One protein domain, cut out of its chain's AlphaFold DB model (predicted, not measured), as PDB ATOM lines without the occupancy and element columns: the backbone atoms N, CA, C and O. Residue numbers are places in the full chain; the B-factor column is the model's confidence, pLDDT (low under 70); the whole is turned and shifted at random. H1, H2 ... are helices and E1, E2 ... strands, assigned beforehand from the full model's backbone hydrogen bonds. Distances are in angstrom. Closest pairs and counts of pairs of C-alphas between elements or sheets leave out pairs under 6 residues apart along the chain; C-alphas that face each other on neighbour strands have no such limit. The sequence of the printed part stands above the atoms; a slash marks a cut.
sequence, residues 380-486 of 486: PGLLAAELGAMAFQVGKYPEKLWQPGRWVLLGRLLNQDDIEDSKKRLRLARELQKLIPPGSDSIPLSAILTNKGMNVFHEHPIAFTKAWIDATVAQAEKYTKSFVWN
ATOM      1  N   PRO A 380     -16.346  18.775  -8.157       97.06
ATOM      2  CA  PRO A 380     -16.748  19.801  -7.197       97.06
ATOM      3  C   PRO A 380     -17.811  19.322  -6.203       97.06
ATOM      4  O   PRO A 380     -17.760  19.667  -5.027       97.06
ATOM      5  N   GLY A 381     -18.755  18.484  -6.646       96.50
ATOM      6  CA  GLY A 381     -19.798  17.966  -5.762       96.50
ATOM      7  C   GLY A 381     -19.273  17.010  -4.693       96.50
ATOM      8  O   GLY A 381     -19.738  17.053  -3.557       96.50
ATOM      9  N   LEU A 382     -18.255  16.205  -5.010       96.62
ATOM     10  CA  LEU A 382     -17.614  15.328  -4.025       96.62
ATOM     11  C   LEU A 382     -16.743  16.122  -3.043       96.62
ATOM     12  O   LEU A 382     -16.759  15.831  -1.851       96.62
ATOM     13  N   LEU A 383     -16.068  17.177  -3.513       97.00
ATOM     14  CA  LEU A 383     -15.373  18.126  -2.637       97.00
ATOM     15  C   LEU A 383     -16.345  18.820  -1.674       97.00
ATOM     16  O   LEU A 383     -16.081  18.884  -0.477       97.00
ATOM     17  N   ALA A 384     -17.489  19.300  -2.170       96.62
ATOM     18  CA  ALA A 384     -18.519  19.914  -1.336       96.62
ATOM     19  C   ALA A 384     -19.083  18.924  -0.297       96.62
ATOM     20  O   ALA A 384     -19.261  19.289   0.867       96.62
ATOM     21  N   ALA A 385     -19.319  17.666  -0.685       95.19
ATOM     22  CA  ALA A 385     -19.750  16.614   0.235       95.19
ATOM     23  C   ALA A 385     -18.707  16.312   1.323       95.19
ATOM     24  O   ALA A 385     -19.078  16.249   2.493       95.19
ATOM     25  N   GLU A 386     -17.422  16.206   0.972       94.81
ATOM     26  CA  GLU A 386     -16.316  16.028   1.934       94.81
ATOM     27  C   GLU A 386     -16.194  17.235   2.881       94.81
ATOM     28  O   GLU A 386     -15.928  17.100   4.074       94.81
ATOM     29  N   LEU A 387     -16.483  18.441   2.383       94.75
ATOM     30  CA  LEU A 387     -16.602  19.648   3.199       94.75
ATOM     31  C   LEU A 387     -17.904  19.688   4.023       94.75
ATOM     32  O   LEU A 387     -18.104  20.625   4.792       94.75
ATOM     33  N   GLY A 388     -18.759  18.672   3.940       92.12
ATOM     34  CA  GLY A 388     -19.958  18.508   4.758       92.12
ATOM     35  C   GLY A 388     -21.166  19.323   4.289       92.12
ATOM     36  O   GLY A 388     -22.055  19.608   5.091       92.12
ATOM     37  N   ALA A 389     -21.247  19.662   2.998       91.19
ATOM     38  CA  ALA A 389     -22.430  20.297   2.405       91.19
ATOM     39  C   ALA A 389     -23.729  19.512   2.676       91.19
ATOM     40  O   ALA A 389     -24.783  20.115   2.875       91.19
ATOM     41  N   MET A 390     -23.633  18.180   2.755       88.94
ATOM     42  CA  MET A 390     -24.756  17.274   3.021       88.94
ATOM     43  C   MET A 390     -25.149  17.169   4.506       88.94
ATOM     44  O   MET A 390     -26.073  16.436   4.854       88.94
ATOM     45  N   ALA A 391     -24.469  17.878   5.414       84.69
ATOM     46  CA  ALA A 391     -24.834  17.868   6.825       84.69
ATOM     47  C   ALA A 391     -26.210  18.528   7.033       84.69
ATOM     48  O   ALA A 391     -26.421  19.699   6.701       84.69
ATOM     49  N   PHE A 392     -27.155  17.778   7.602       72.69
ATOM     50  CA  PHE A 392     -28.542  18.211   7.782       72.69
ATOM     51  C   PHE A 392     -28.638  19.544   8.546       72.69
ATOM     52  O   PHE A 392     -28.089  19.672   9.637       72.69
ATOM     53  N   GLN A 393     -29.348  20.527   7.971       72.00
ATOM     54  CA  GLN A 393     -29.560  21.911   8.455       72.00
ATOM     55  C   GLN A 393     -28.303  22.784   8.650       72.00
ATOM     56  O   GLN A 393     -28.338  23.970   8.323       72.00
ATOM     57  N   VAL A 394     -27.200  22.221   9.141       68.69
ATOM     58  CA  VAL A 394     -25.956  22.929   9.472       68.69
ATOM     59  C   VAL A 394     -25.045  23.087   8.253       68.69
ATOM     60  O   VAL A 394     -24.296  24.053   8.187       68.69
ATOM     61  N   GLY A 395     -25.165  22.226   7.235       69.38
ATOM     62  CA  GLY A 395     -24.373  22.302   5.999       69.38
ATOM     63  C   GLY A 395     -24.542  23.611   5.217       69.38
ATOM     64  O   GLY A 395     -23.678  23.973   4.426       69.38
ATOM     65  N   LYS A 396     -25.611  24.378   5.480       80.25
ATOM     66  CA  LYS A 396     -25.815  25.731   4.924       80.25
ATOM     67  C   LYS A 396     -24.895  26.795   5.538       80.25
ATOM     68  O   LYS A 396     -24.730  27.849   4.936       80.25
ATOM     69  N   TYR A 397     -24.338  26.520   6.715       87.06
ATOM     70  CA  TYR A 397     -23.609  27.456   7.568       87.06
ATOM     71  C   TYR A 397     -22.224  26.879   7.903       87.06
ATOM     72  O   TYR A 397     -22.068  26.220   8.943       87.06
ATOM     73  N   PRO A 398     -21.212  27.072   7.033       85.12
ATOM     74  CA  PRO A 398     -19.861  26.541   7.234       85.12
ATOM     75  C   PRO A 398     -19.281  26.826   8.625       85.12
ATOM     76  O   PRO A 398     -18.613  25.976   9.216       85.12
ATOM     77  N   GLU A 399     -19.596  27.996   9.178       86.44
ATOM     78  CA  GLU A 399     -19.142  28.479  10.477       86.44
ATOM     79  C   GLU A 399     -19.682  27.683  11.674       86.44
ATOM     80  O   GLU A 399     -19.073  27.660  12.747       86.44
ATOM     81  N   LYS A 400     -20.821  27.006  11.504       84.75
ATOM     82  CA  LYS A 400     -21.416  26.123  12.521       84.75
ATOM     83  C   LYS A 400     -21.011  24.668  12.327       84.75
ATOM     84  O   LYS A 400     -21.017  23.904  13.286       84.75
ATOM     85  N   LEU A 401     -20.674  24.295  11.095       86.75
ATOM     86  CA  LEU A 401     -20.348  22.928  10.717       86.75
ATOM     87  C   LEU A 401     -18.965  22.499  11.216       86.75
ATOM     88  O   LEU A 401     -18.801  21.381  11.696       86.75
ATOM     89  N   TRP A 402     -17.971  23.381  11.091       89.50
ATOM     90  CA  TRP A 402     -16.586  23.073  11.437       89.50
ATOM     91  C   TRP A 402     -16.112  23.931  12.602       89.50
ATOM     92  O   TRP A 402     -15.784  25.105  12.431       89.50
ATOM     93  N   GLN A 403     -16.085  23.339  13.791       91.00
ATOM     94  CA  GLN A 403     -15.541  23.956  14.995       91.00
ATOM     95  C   GLN A 403     -14.785  22.887  15.802       91.00
ATOM     96  O   GLN A 403     -15.342  22.335  16.759       91.00
ATOM     97  N   PRO A 404     -13.555  22.534  15.399       91.06
ATOM     98  CA  PRO A 404     -12.729  21.558  16.105       91.06
ATOM     99  C   PRO A 404     -12.142  22.134  17.407       91.06
ATOM    100  O   PRO A 404     -12.330  23.313  17.739       91.06
ATOM    101  N   GLY A 405     -11.454  21.293  18.177       90.25
ATOM    102  CA  GLY A 405     -10.847  21.676  19.450       90.25
ATOM    103  C   GLY A 405     -11.804  21.741  20.642       90.25
ATOM    104  O   GLY A 405     -13.022  21.579  20.536       90.25
ATOM    105  N   ARG A 406     -11.229  21.983  21.822       89.81
ATOM    106  CA  ARG A 406     -11.953  22.065  23.099       89.81
ATOM    107  C   ARG A 406     -12.230  23.515  23.468       89.81
ATOM    108  O   ARG A 406     -11.351  24.364  23.343       89.81
ATOM    109  N   TRP A 407     -13.430  23.790  23.971       88.19
ATOM    110  CA  TRP A 407     -13.776  25.101  24.521       88.19
ATOM    111  C   TRP A 407     -12.950  25.411  25.773       88.19
ATOM    112  O   TRP A 407     -12.941  24.627  26.721       88.19
ATOM    113  N   VAL A 408     -12.278  26.565  25.775       86.38
ATOM    114  CA  VAL A 408     -11.512  27.090  26.913       86.38
ATOM    115  C   VAL A 408     -11.769  28.595  27.022       86.38
ATOM    116  O   VAL A 408     -11.339  29.370  26.168       86.38
ATOM    117  N   LEU A 409     -12.461  29.009  28.091       86.06
ATOM    118  CA  LEU A 409     -12.839  30.404  28.367       86.06
ATOM    119  C   LEU A 409     -13.577  31.071  27.185       86.06
ATOM    120  O   LEU A 409     -14.742  30.774  26.945       86.06
ATOM    121  N   LEU A 410     -12.893  31.974  26.471       87.50
ATOM    122  CA  LEU A 410     -13.414  32.809  25.379       87.50
ATOM    123  C   LEU A 410     -13.075  32.255  23.981       87.50
ATOM    124  O   LEU A 410     -13.310  32.918  22.972       87.50
ATOM    125  N   GLY A 411     -12.494  31.057  23.898       88.38
ATOM    126  CA  GLY A 411     -12.008  30.494  22.643       88.38
ATOM    127  C   GLY A 411     -11.966  28.971  22.624       88.38
ATOM    128  O   GLY A 411     -12.552  28.289  23.469       88.38
ATOM    129  N   ARG A 412     -11.263  28.434  21.628       92.56
ATOM    130  CA  ARG A 412     -11.023  27.004  21.431       92.56
ATOM    131  C   ARG A 412      -9.527  26.721  21.368       92.56
ATOM    132  O   ARG A 412      -8.800  27.392  20.637       92.56
ATOM    133  N   LEU A 413      -9.093  25.719  22.128       92.56
ATOM    134  CA  LEU A 413      -7.742  25.162  22.085       92.56
ATOM    135  C   LEU A 413      -7.747  23.922  21.188       92.56
ATOM    136  O   LEU A 413      -8.572  23.028  21.390       92.56
ATOM    137  N   LEU A 414      -6.839  23.882  20.216       94.19
ATOM    138  CA  LEU A 414      -6.754  22.818  19.218       94.19
ATOM    139  C   LEU A 414      -5.538  21.934  19.482       94.19
ATOM    140  O   LEU A 414      -4.463  22.436  19.824       94.19
ATOM    141  N   ASN A 415      -5.707  20.624  19.313       93.75
ATOM    142  CA  ASN A 415      -4.577  19.699  19.274       93.75
ATOM    143  C   ASN A 415      -3.969  19.642  17.856       93.75
ATOM    144  O   ASN A 415      -4.429  20.318  16.936       93.75
ATOM    145  N   GLN A 416      -2.899  18.860  17.678       93.62
ATOM    146  CA  GLN A 416      -2.243  18.751  16.374       93.62
ATOM    147  C   GLN A 416      -3.168  18.140  15.310       93.62
ATOM    148  O   GLN A 416      -3.162  18.612  14.176       93.62
ATOM    149  N   ASP A 417      -3.988  17.154  15.679       94.25
ATOM    150  CA  ASP A 417      -4.924  16.496  14.760       94.25
ATOM    151  C   ASP A 417      -5.985  17.484  14.242       94.25
ATOM    152  O   ASP A 417      -6.191  17.588  13.038       94.25
ATOM    153  N   ASP A 418      -6.568  18.306  15.125       93.06
ATOM    154  CA  ASP A 418      -7.519  19.374  14.782       93.06
ATOM    155  C   ASP A 418      -6.915  20.368  13.770       93.06
ATOM    156  O   ASP A 418      -7.598  20.854  12.858       93.06
ATOM    157  N   ILE A 419      -5.631  20.700  13.946       92.62
ATOM    158  CA  ILE A 419      -4.893  21.620  13.073       92.62
ATOM    159  C   ILE A 419      -4.646  20.972  11.709       92.62
ATOM    160  O   ILE A 419      -4.864  21.624  10.686       92.62
ATOM    161  N   GLU A 420      -4.198  19.717  11.669       93.00
ATOM    162  CA  GLU A 420      -3.954  18.996  10.415       93.00
ATOM    163  C   GLU A 420      -5.252  18.749   9.637       93.00
ATOM    164  O   GLU A 420      -5.301  19.012   8.432       93.00
ATOM    165  N   ASP A 421      -6.340  18.383  10.313       92.62
ATOM    166  CA  ASP A 421      -7.664  18.261   9.699       92.62
ATOM    167  C   ASP A 421      -8.155  19.605   9.151       92.62
ATOM    168  O   ASP A 421      -8.685  19.677   8.037       92.62
ATOM    169  N   SER A 422      -7.920  20.704   9.875       93.94
ATOM    170  CA  SER A 422      -8.262  22.049   9.400       93.94
ATOM    171  C   SER A 422      -7.415  22.467   8.194       93.94
ATOM    172  O   SER A 422      -7.945  23.076   7.265       93.94
ATOM    173  N   LYS A 423      -6.131  22.088   8.135       93.12
ATOM    174  CA  LYS A 423      -5.280  22.291   6.948       93.12
ATOM    175  C   LYS A 423      -5.753  21.456   5.759       93.12
ATOM    176  O   LYS A 423      -5.810  21.983   4.645       93.12
ATOM    177  N   LYS A 424      -6.128  20.186   5.971       92.62
ATOM    178  CA  LYS A 424      -6.727  19.329   4.933       92.62
ATOM    179  C   LYS A 424      -8.007  19.972   4.406       92.62
ATOM    180  O   LYS A 424      -8.146  20.168   3.202       92.62
ATOM    181  N   ARG A 425      -8.908  20.378   5.302       94.56
ATOM    182  CA  ARG A 425     -10.161  21.058   4.957       94.56
ATOM    183  C   ARG A 425      -9.919  22.354   4.184       94.56
ATOM    184  O   ARG A 425     -10.576  22.584   3.174       94.56
ATOM    185  N   LEU A 426      -8.951  23.168   4.609       94.88
ATOM    186  CA  LEU A 426      -8.562  24.396   3.914       94.88
ATOM    187  C   LEU A 426      -8.059  24.104   2.495       94.88
ATOM    188  O   LEU A 426      -8.433  24.808   1.561       94.88
ATOM    189  N   ARG A 427      -7.254  23.046   2.319       93.31
ATOM    190  CA  ARG A 427      -6.769  22.603   1.004       93.31
ATOM    191  C   ARG A 427      -7.929  22.247   0.071       93.31
ATOM    192  O   ARG A 427      -7.956  22.725  -1.058       93.31
ATOM    193  N   LEU A 428      -8.900  21.472   0.559       95.25
ATOM    194  CA  LEU A 428     -10.104  21.100  -0.197       95.25
ATOM    195  C   LEU A 428     -10.971  22.319  -0.544       95.25
ATOM    196  O   LEU A 428     -11.419  22.450  -1.679       95.25
ATOM    197  N   ALA A 429     -11.183  23.227   0.414       95.88
ATOM    198  CA  ALA A 429     -11.989  24.431   0.216       95.88
ATOM    199  C   ALA A 429     -11.358  25.384  -0.809       95.88
ATOM    200  O   ALA A 429     -12.056  25.905  -1.676       95.88
ATOM    201  N   ARG A 430     -10.032  25.565  -0.757       95.62
ATOM    202  CA  ARG A 430      -9.298  26.353  -1.756       95.62
ATOM    203  C   ARG A 430      -9.304  25.691  -3.129       95.62
ATOM    204  O   ARG A 430      -9.371  26.399  -4.126       95.62
ATOM    205  N   GLU A 431      -9.280  24.361  -3.203       95.44
ATOM    206  CA  GLU A 431      -9.456  23.676  -4.485       95.44
ATOM    207  C   GLU A 431     -10.857  23.911  -5.060       95.44
ATOM    208  O   GLU A 431     -10.991  24.295  -6.217       95.44
ATOM    209  N   LEU A 432     -11.898  23.789  -4.233       96.00
ATOM    210  CA  LEU A 432     -13.273  24.080  -4.639       96.00
ATOM    211  C   LEU A 432     -13.444  25.538  -5.104       96.00
ATOM    212  O   LEU A 432     -14.149  25.794  -6.076       96.00
ATOM    213  N   GLN A 433     -12.753  26.485  -4.463       96.31
ATOM    214  CA  GLN A 433     -12.746  27.901  -4.846       96.31
ATOM    215  C   GLN A 433     -12.177  28.133  -6.252       96.31
ATOM    216  O   GLN A 433     -12.730  28.939  -7.000       96.31
ATOM    217  N   LYS A 434     -11.125  27.405  -6.654       95.12
ATOM    218  CA  LYS A 434     -10.545  27.505  -8.010       95.12
ATOM    219  C   LYS A 434     -11.496  27.032  -9.105       95.12
ATOM    220  O   LYS A 434     -11.340  27.429 -10.255       95.12
ATOM    221  N   LEU A 435     -12.469  26.185  -8.766       95.69
ATOM    222  CA  LEU A 435     -13.453  25.656  -9.713       95.69
ATOM    223  C   LEU A 435     -14.566  26.669 -10.035       95.69
ATOM    224  O   LEU A 435     -15.397  26.400 -10.904       95.69
ATOM    225  N   ILE A 436     -14.589  27.836  -9.377       96.62
ATOM    226  CA  ILE A 436     -15.457  28.958  -9.746       96.62
ATOM    227  C   ILE A 436     -14.822  29.692 -10.941       96.62
ATOM    228  O   ILE A 436     -13.718  30.224 -10.805       96.62
ATOM    229  N   PRO A 437     -15.493  29.771 -12.107       95.38
ATOM    230  CA  PRO A 437     -14.949  30.493 -13.251       95.38
ATOM    231  C   PRO A 437     -14.723  31.981 -12.938       95.38
ATOM    232  O   PRO A 437     -15.504  32.572 -12.184       95.38
ATOM    233  N   PRO A 438     -13.710  32.629 -13.542       94.12
ATOM    234  CA  PRO A 438     -13.487  34.061 -13.366       94.12
ATOM    235  C   PRO A 438     -14.746  34.880 -13.689       94.12
ATOM    236  O   PRO A 438     -15.337  34.725 -14.753       94.12
ATOM    237  N   GLY A 439     -15.150  35.756 -12.765       94.44
ATOM    238  CA  GLY A 439     -16.344  36.600 -12.913       94.44
ATOM    239  C   GLY A 439     -17.681  35.918 -12.593       94.44
ATOM    240  O   GLY A 439     -18.711  36.582 -12.672       94.44
ATOM    241  N   SER A 440     -17.680  34.639 -12.207       96.19
ATOM    242  CA  SER A 440     -18.884  33.909 -11.795       96.19
ATOM    243  C   SER A 440     -19.072  33.904 -10.277       96.19
ATOM    244  O   SER A 440     -18.108  33.924  -9.510       96.19
ATOM    245  N   ASP A 441     -20.329  33.783  -9.845       96.44
ATOM    246  CA  ASP A 441     -20.703  33.636  -8.430       96.44
ATOM    247  C   ASP A 441     -20.938  32.179  -8.009       96.44
ATOM    248  O   ASP A 441     -21.225  31.900  -6.843       96.44
ATOM    249  N   SER A 442     -20.828  31.230  -8.939       97.38
ATOM    250  CA  SER A 442     -21.038  29.813  -8.663       97.38
ATOM    251  C   SER A 442     -20.294  28.900  -9.628       97.38
ATOM    252  O   SER A 442     -19.991  29.278 -10.761       97.38
ATOM    253  N   ILE A 443     -20.073  27.663  -9.196       97.50
ATOM    254  CA  ILE A 443     -19.556  26.579 -10.032       97.50
ATOM    255  C   ILE A 443     -20.643  26.169 -11.045       97.50
ATOM    256  O   ILE A 443     -21.784  25.924 -10.642       97.50
ATOM    257  N   PRO A 444     -20.338  26.104 -12.354       95.50
ATOM    258  CA  PRO A 444     -21.320  25.750 -13.372       95.50
ATOM    259  C   PRO A 444     -21.612  24.246 -13.385       95.50
ATOM    260  O   PRO A 444     -20.768  23.423 -13.029       95.50
ATOM    261  N   LEU A 445     -22.787  23.878 -13.904       93.50
ATOM    262  CA  LEU A 445     -23.186  22.480 -14.108       93.50
ATOM    263  C   LEU A 445     -22.167  21.690 -14.950       93.50
ATOM    264  O   LEU A 445     -21.917  20.517 -14.687       93.50
ATOM    265  N   SER A 446     -21.541  22.350 -15.928       94.56
ATOM    266  CA  SER A 446     -20.528  21.761 -16.810       94.56
ATOM    267  C   SER A 446     -19.245  21.324 -16.095       94.56
ATOM    268  O   SER A 446     -18.453  20.594 -16.684       94.56
ATOM    269  N   ALA A 447     -19.036  21.725 -14.837       95.88
ATOM    270  CA  ALA A 447     -17.902  21.290 -14.021       95.88
ATOM    271  C   ALA A 447     -18.193  20.020 -13.196       95.88
ATOM    272  O   ALA A 447     -17.293  19.488 -12.548       95.88
ATOM    273  N   ILE A 448     -19.433  19.517 -13.176       96.62
ATOM    274  CA  ILE A 448     -19.812  18.365 -12.351       96.62
ATOM    275  C   ILE A 448     -19.444  17.053 -13.055       96.62
ATOM    276  O   ILE A 448     -20.090  16.627 -14.009       96.62
ATOM    277  N   LEU A 449     -18.382  16.409 -12.558       95.50
ATOM    278  CA  LEU A 449     -17.755  15.237 -13.185       95.50
ATOM    279  C   LEU A 449     -18.434  13.891 -12.887       95.50
ATOM    280  O   LEU A 449     -18.154  12.923 -13.590       95.50
ATOM    281  N   THR A 450     -19.297  13.803 -11.870       93.81
ATOM    282  CA  THR A 450     -19.907  12.537 -11.415       93.81
ATOM    283  C   THR A 450     -21.379  12.723 -11.067       93.81
ATOM    284  O   THR A 450     -21.792  13.806 -10.647       93.81
ATOM    285  N   ASN A 451     -22.167  11.658 -11.179       90.88
ATOM    286  CA  ASN A 451     -23.563  11.616 -10.762       90.88
ATOM    287  C   ASN A 451     -23.713  11.819  -9.251       90.88
ATOM    288  O   ASN A 451     -24.561  12.581  -8.801       90.88
ATOM    289  N   LYS A 452     -22.831  11.216  -8.440       90.62
ATOM    290  CA  LYS A 452     -22.818  11.488  -6.992       90.62
ATOM    291  C   LYS A 452     -22.592  12.968  -6.692       90.62
ATOM    292  O   LYS A 452     -23.270  13.524  -5.834       90.62
ATOM    293  N   GLY A 453     -21.668  13.613  -7.403       94.25
ATOM    294  CA  GLY A 453     -21.453  15.052  -7.288       94.25
ATOM    295  C   GLY A 453     -22.664  15.862  -7.753       94.25
ATOM    296  O   GLY A 453     -22.977  16.889  -7.152       94.25
ATOM    297  N   MET A 454     -23.383  15.374  -8.766       93.75
ATOM    298  CA  MET A 454     -24.621  15.985  -9.242       93.75
ATOM    299  C   MET A 454     -25.740  15.945  -8.204       93.75
ATOM    300  O   MET A 454     -26.434  16.943  -8.014       93.75
ATOM    301  N   ASN A 455     -25.876  14.837  -7.477       91.31
ATOM    302  CA  ASN A 455     -26.857  14.734  -6.400       91.31
ATOM    303  C   ASN A 455     -26.596  15.789  -5.315       91.31
ATOM    304  O   ASN A 455     -27.522  16.479  -4.895       91.31
ATOM    305  N   VAL A 456     -25.328  16.025  -4.955       93.50
ATOM    306  CA  VAL A 456     -24.956  17.116  -4.033       93.50
ATOM    307  C   VAL A 456     -25.310  18.483  -4.625       93.50
ATOM    308  O   VAL A 456     -25.850  19.333  -3.919       93.50
ATOM    309  N   PHE A 457     -25.044  18.698  -5.918       93.31
ATOM    310  CA  PHE A 457     -25.391  19.937  -6.625       93.31
ATOM    311  C   PHE A 457     -26.888  20.240  -6.583       93.31
ATOM    312  O   PHE A 457     -27.286  21.386  -6.370       93.31
ATOM    313  N   HIS A 458     -27.725  19.220  -6.751       89.56
ATOM    314  CA  HIS A 458     -29.174  19.365  -6.709       89.56
ATOM    315  C   HIS A 458     -29.729  19.549  -5.296       89.56
ATOM    316  O   HIS A 458     -30.569  20.424  -5.089       89.56
ATOM    317  N   GLU A 459     -29.272  18.755  -4.329       90.19
ATOM    318  CA  GLU A 459     -29.785  18.798  -2.955       90.19
ATOM    319  C   GLU A 459     -29.270  20.025  -2.179       90.19
ATOM    320  O   GLU A 459     -29.981  20.589  -1.343       90.19
ATOM    321  N   HIS A 460     -28.049  20.478  -2.481       92.94
ATOM    322  CA  HIS A 460     -27.345  21.529  -1.747       92.94
ATOM    323  C   HIS A 460     -26.709  22.588  -2.672       92.94
ATOM    324  O   HIS A 460     -25.510  22.858  -2.564       92.94
ATOM    325  N   PRO A 461     -27.487  23.278  -3.531       92.94
ATOM    326  CA  PRO A 461     -26.947  24.219  -4.522       92.94
ATOM    327  C   PRO A 461     -26.163  25.386  -3.900       92.94
ATOM    328  O   PRO A 461     -25.250  25.925  -4.520       92.94
ATOM    329  N   ILE A 462     -26.465  25.755  -2.648       93.94
ATOM    330  CA  ILE A 462     -25.742  26.810  -1.924       93.94
ATOM    331  C   ILE A 462     -24.246  26.502  -1.764       93.94
ATOM    332  O   ILE A 462     -23.441  27.430  -1.796       93.94
ATOM    333  N   ALA A 463     -23.863  25.223  -1.668       95.12
ATOM    334  CA  ALA A 463     -22.474  24.800  -1.482       95.12
ATOM    335  C   ALA A 463     -21.578  25.051  -2.709       95.12
ATOM    336  O   ALA A 463     -20.357  24.952  -2.626       95.12
ATOM    337  N   PHE A 464     -22.186  25.413  -3.838       96.75
ATOM    338  CA  PHE A 464     -21.509  25.713  -5.098       96.75
ATOM    339  C   PHE A 464     -21.435  27.215  -5.366       96.75
ATOM    340  O   PHE A 464     -20.984  27.623  -6.433       96.75
ATOM    341  N   THR A 465     -21.890  28.038  -4.417       97.44
ATOM    342  CA  THR A 465     -21.817  29.499  -4.498       97.44
ATOM    343  C   THR A 465     -20.516  30.008  -3.899       97.44
ATOM    344  O   THR A 465     -20.016  29.479  -2.903       97.44
ATOM    345  N   LYS A 466     -20.008  31.099  -4.463       97.38
ATOM    346  CA  LYS A 466     -18.819  31.794  -3.981       97.38
ATOM    347  C   LYS A 466     -18.926  32.154  -2.500       97.38
ATOM    348  O   LYS A 466     -17.997  31.899  -1.749       97.38
ATOM    349  N   ALA A 467     -20.086  32.645  -2.062       96.19
ATOM    350  CA  ALA A 467     -20.316  33.019  -0.668       96.19
ATOM    351  C   ALA A 467     -20.101  31.851   0.313       96.19
ATOM    352  O   ALA A 467     -19.425  32.013   1.328       96.19
ATOM    353  N   TRP A 468     -20.647  30.669   0.013       96.56
ATOM    354  CA  TRP A 468     -20.478  29.492   0.873       96.56
ATOM    355  C   TRP A 468     -19.038  28.970   0.852       96.56
ATOM    356  O   TRP A 468     -18.492  28.586   1.890       96.56
ATOM    357  N   ILE A 469     -18.409  28.975  -0.325       97.19
ATOM    358  CA  ILE A 469     -17.034  28.505  -0.502       97.19
ATOM    359  C   ILE A 469     -16.057  29.429   0.239       97.19
ATOM    360  O   ILE A 469     -15.252  28.942   1.031       97.19
ATOM    361  N   ASP A 470     -16.184  30.748   0.078       96.69
ATOM    362  CA  ASP A 470     -15.360  31.747   0.768       96.69
ATOM    363  C   ASP A 470     -15.531  31.658   2.294       96.69
ATOM    364  O   ASP A 470     -14.544  31.682   3.034       96.69
ATOM    365  N   ALA A 471     -16.762  31.464   2.780       95.94
ATOM    366  CA  ALA A 471     -17.024  31.231   4.202       95.94
ATOM    367  C   ALA A 471     -16.364  29.937   4.710       95.94
ATOM    368  O   ALA A 471     -15.810  29.910   5.809       95.94
ATOM    369  N   THR A 472     -16.368  28.870   3.906       96.00
ATOM    370  CA  THR A 472     -15.700  27.606   4.246       96.00
ATOM    371  C   THR A 472     -14.181  27.763   4.299       96.00
ATOM    372  O   THR A 472     -13.553  27.239   5.221       96.00
ATOM    373  N   VAL A 473     -13.590  28.507   3.357       96.06
ATOM    374  CA  VAL A 473     -12.156  28.842   3.353       96.06
ATOM    375  C   VAL A 473     -11.794  29.629   4.611       96.06
ATOM    376  O   VAL A 473     -10.911  29.205   5.357       96.06
ATOM    377  N   ALA A 474     -12.511  30.721   4.889       95.38
ATOM    378  CA  ALA A 474     -12.267  31.565   6.056       95.38
ATOM    379  C   ALA A 474     -12.394  30.778   7.370       95.38
ATOM    380  O   ALA A 474     -11.563  30.920   8.270       95.38
ATOM    381  N   GLN A 475     -13.399  29.901   7.464       94.31
ATOM    382  CA  GLN A 475     -13.585  29.049   8.629       94.31
ATOM    383  C   GLN A 475     -12.439  28.044   8.786       94.31
ATOM    384  O   GLN A 475     -11.892  27.919   9.876       94.31
ATOM    385  N   ALA A 476     -12.041  27.334   7.729       93.88
ATOM    386  CA  ALA A 476     -10.948  26.368   7.821       93.88
ATOM    387  C   ALA A 476      -9.621  27.051   8.200       93.88
ATOM    388  O   ALA A 476      -8.904  26.560   9.068       93.88
ATOM    389  N   GLU A 477      -9.343  28.224   7.626       94.62
ATOM    390  CA  GLU A 477      -8.161  29.038   7.929       94.62
ATOM    391  C   GLU A 477      -8.145  29.556   9.373       94.62
ATOM    392  O   GLU A 477      -7.097  29.569  10.021       94.62
ATOM    393  N   LYS A 478      -9.310  29.914   9.931       93.56
ATOM    394  CA  LYS A 478      -9.440  30.288  11.348       93.56
ATOM    395  C   LYS A 478      -8.899  29.186  12.273       93.56
ATOM    396  O   LYS A 478      -8.226  29.512  13.250       93.56
ATOM    397  N   TYR A 479      -9.136  27.912  11.947       93.56
ATOM    398  CA  TYR A 479      -8.775  26.749  12.772       93.56
ATOM    399  C   TYR A 479      -7.426  26.094  12.424       93.56
ATOM    400  O   TYR A 479      -7.086  25.064  12.991       93.56
ATOM    401  N   THR A 480      -6.582  26.700  11.581       91.88
ATOM    402  CA  THR A 480      -5.197  26.207  11.391       91.88
ATOM    403  C   THR A 480      -4.225  26.681  12.481       91.88
ATOM    404  O   THR A 480      -3.016  26.477  12.363       91.88
ATOM    405  N   LYS A 481      -4.723  27.364  13.519       89.81
ATOM    406  CA  LYS A 481      -3.948  27.937  14.631       89.81
ATOM    407  C   LYS A 481      -4.201  27.151  15.918       89.81
ATOM    408  O   LYS A 481      -5.303  26.666  16.138       89.81
ATOM    409  N   SER A 482      -3.214  27.110  16.816       85.38
ATOM    410  CA  SER A 482      -3.318  26.381  18.093       85.38
ATOM    411  C   SER A 482      -4.394  26.925  19.041       85.38
ATOM    412  O   SER A 482      -4.924  26.177  19.859       85.38
ATOM    413  N   PHE A 483      -4.737  28.214  18.939       88.06
ATOM    414  CA  PHE A 483      -5.821  28.829  19.701       88.06
ATOM    415  C   PHE A 483      -6.654  29.754  18.816       88.06
ATOM    416  O   PHE A 483      -6.116  30.512  18.006       88.06
ATOM    417  N   VAL A 484      -7.969  29.707  19.009       87.31
ATOM    418  CA  VAL A 484      -8.946  30.440  18.207       87.31
ATOM    419  C   VAL A 484      -9.914  31.187  19.120       87.31
ATOM    420  O   VAL A 484     -10.613  30.568  19.917       87.31
ATOM    421  N   TRP A 485      -9.991  32.511  18.980       85.38
ATOM    422  CA  TRP A 485     -11.002  33.334  19.652       85.38
ATOM    423  C   TRP A 485     -12.371  33.145  18.985       85.38
ATOM    424  O   TRP A 485     -12.446  33.051  17.752       85.38
ATOM    425  N   ASN A 486     -13.437  33.047  19.784       71.12
ATOM    426  CA  ASN A 486     -14.794  32.920  19.245       71.12
ATOM    427  C   ASN A 486     -15.381  34.251  18.809       71.12
ATOM    428  O   ASN A 486     -15.282  35.222  19.589       71.12
TER     429      ASN A 486
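Overview. This is residues 380 to 486 of the 486 residues of an uncharacterized protein of Candidatus Melainabacteria bacterium (UniProt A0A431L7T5). Two helices, H3 and H6, run side by side in opposite ways along an elongated body, with a small sheet of three strands at one end and the helices H1, H4 and H5 grouped at the other. H2 packs on H6, and residues 435 to 450, with no named element, loop round the end away from the sheet. The printed part has 107 residues, with six named helices and three named strands in the order H1 H2 E1 E2 H3 H4 H5 H6 E3; the sheet runs E1 E2 E3, antiparallel, and the class is mostly helix. The whole is compact, with a radius of gyration of the C-alphas of 14.2 A, and spans 45 by 28 by 20 A.

Arrangement. H1, residues 380 to 386, touches H4, residues 451 to 459, about perpendicular at 79 degrees; their closest C-alphas, of Gly 381 and Gly 453, are 3.7 A apart. H1 also touches H5, residues 461 to 464, closest at the C-alphas of Ala 384 and Ala 463, 6.3 A. H3, residues 416 to 434, touches H1 with residues 428 to 432 alone, closest at the C-alphas of Leu 432 and Pro 380, 6.1 A, at a shallow tilt of 17 degrees, opposite ways. H2, residues 398 to 401, touches H6, residues 466 to 478, closest at the C-alphas of Pro 398 and Thr 472, 5.2 A. E1, residues 406 to 408, and E2, residues 411 to 413, form an antiparallel hairpin at 129 degrees, with N 406 and O 413 within hydrogen-bond range at 2.9 A. E2, the inner strand, is antiparallel to E3, residues 483 to 485, at 169 degrees, with N 412 and O 484 at 2.8 A. H3 touches H6 at a shallow tilt of 24 degrees, opposite ways, closest at the C-alphas of Leu 426 and Ala 476, 5.0 A. The helix packing is mostly aligned, but only just, with 2 of 3 pairs at a shallow tilt. Each O i to N i+4 pair is within hydrogen-bond range in H1, H3, H4 and H6; H2 and H5 are too short for such a pair.

Along the chain. H1 begins at C-alpha 380, (-16.748, 19.801, -7.197), and is 9.9 A long. H3 begins at C-alpha 416, (-2.243, 18.751, 16.374), and is 27.2 A long; H4 is 12.3 A and H6 18.0 A. E3 ends at C-alpha 485, (-11.002, 33.334, 19.652).

Size, cuts and confidence. The two C-alphas farthest apart, of Leu 409 and Ser 446, are 46.6 A apart. The printed part has no cut and ends at the chain's last residue, Asn 486. The links H1 to H2 and H3 to H4 are long. The mean pLDDT of the printed part is 91.9, and residues 394 to 395 are under 70.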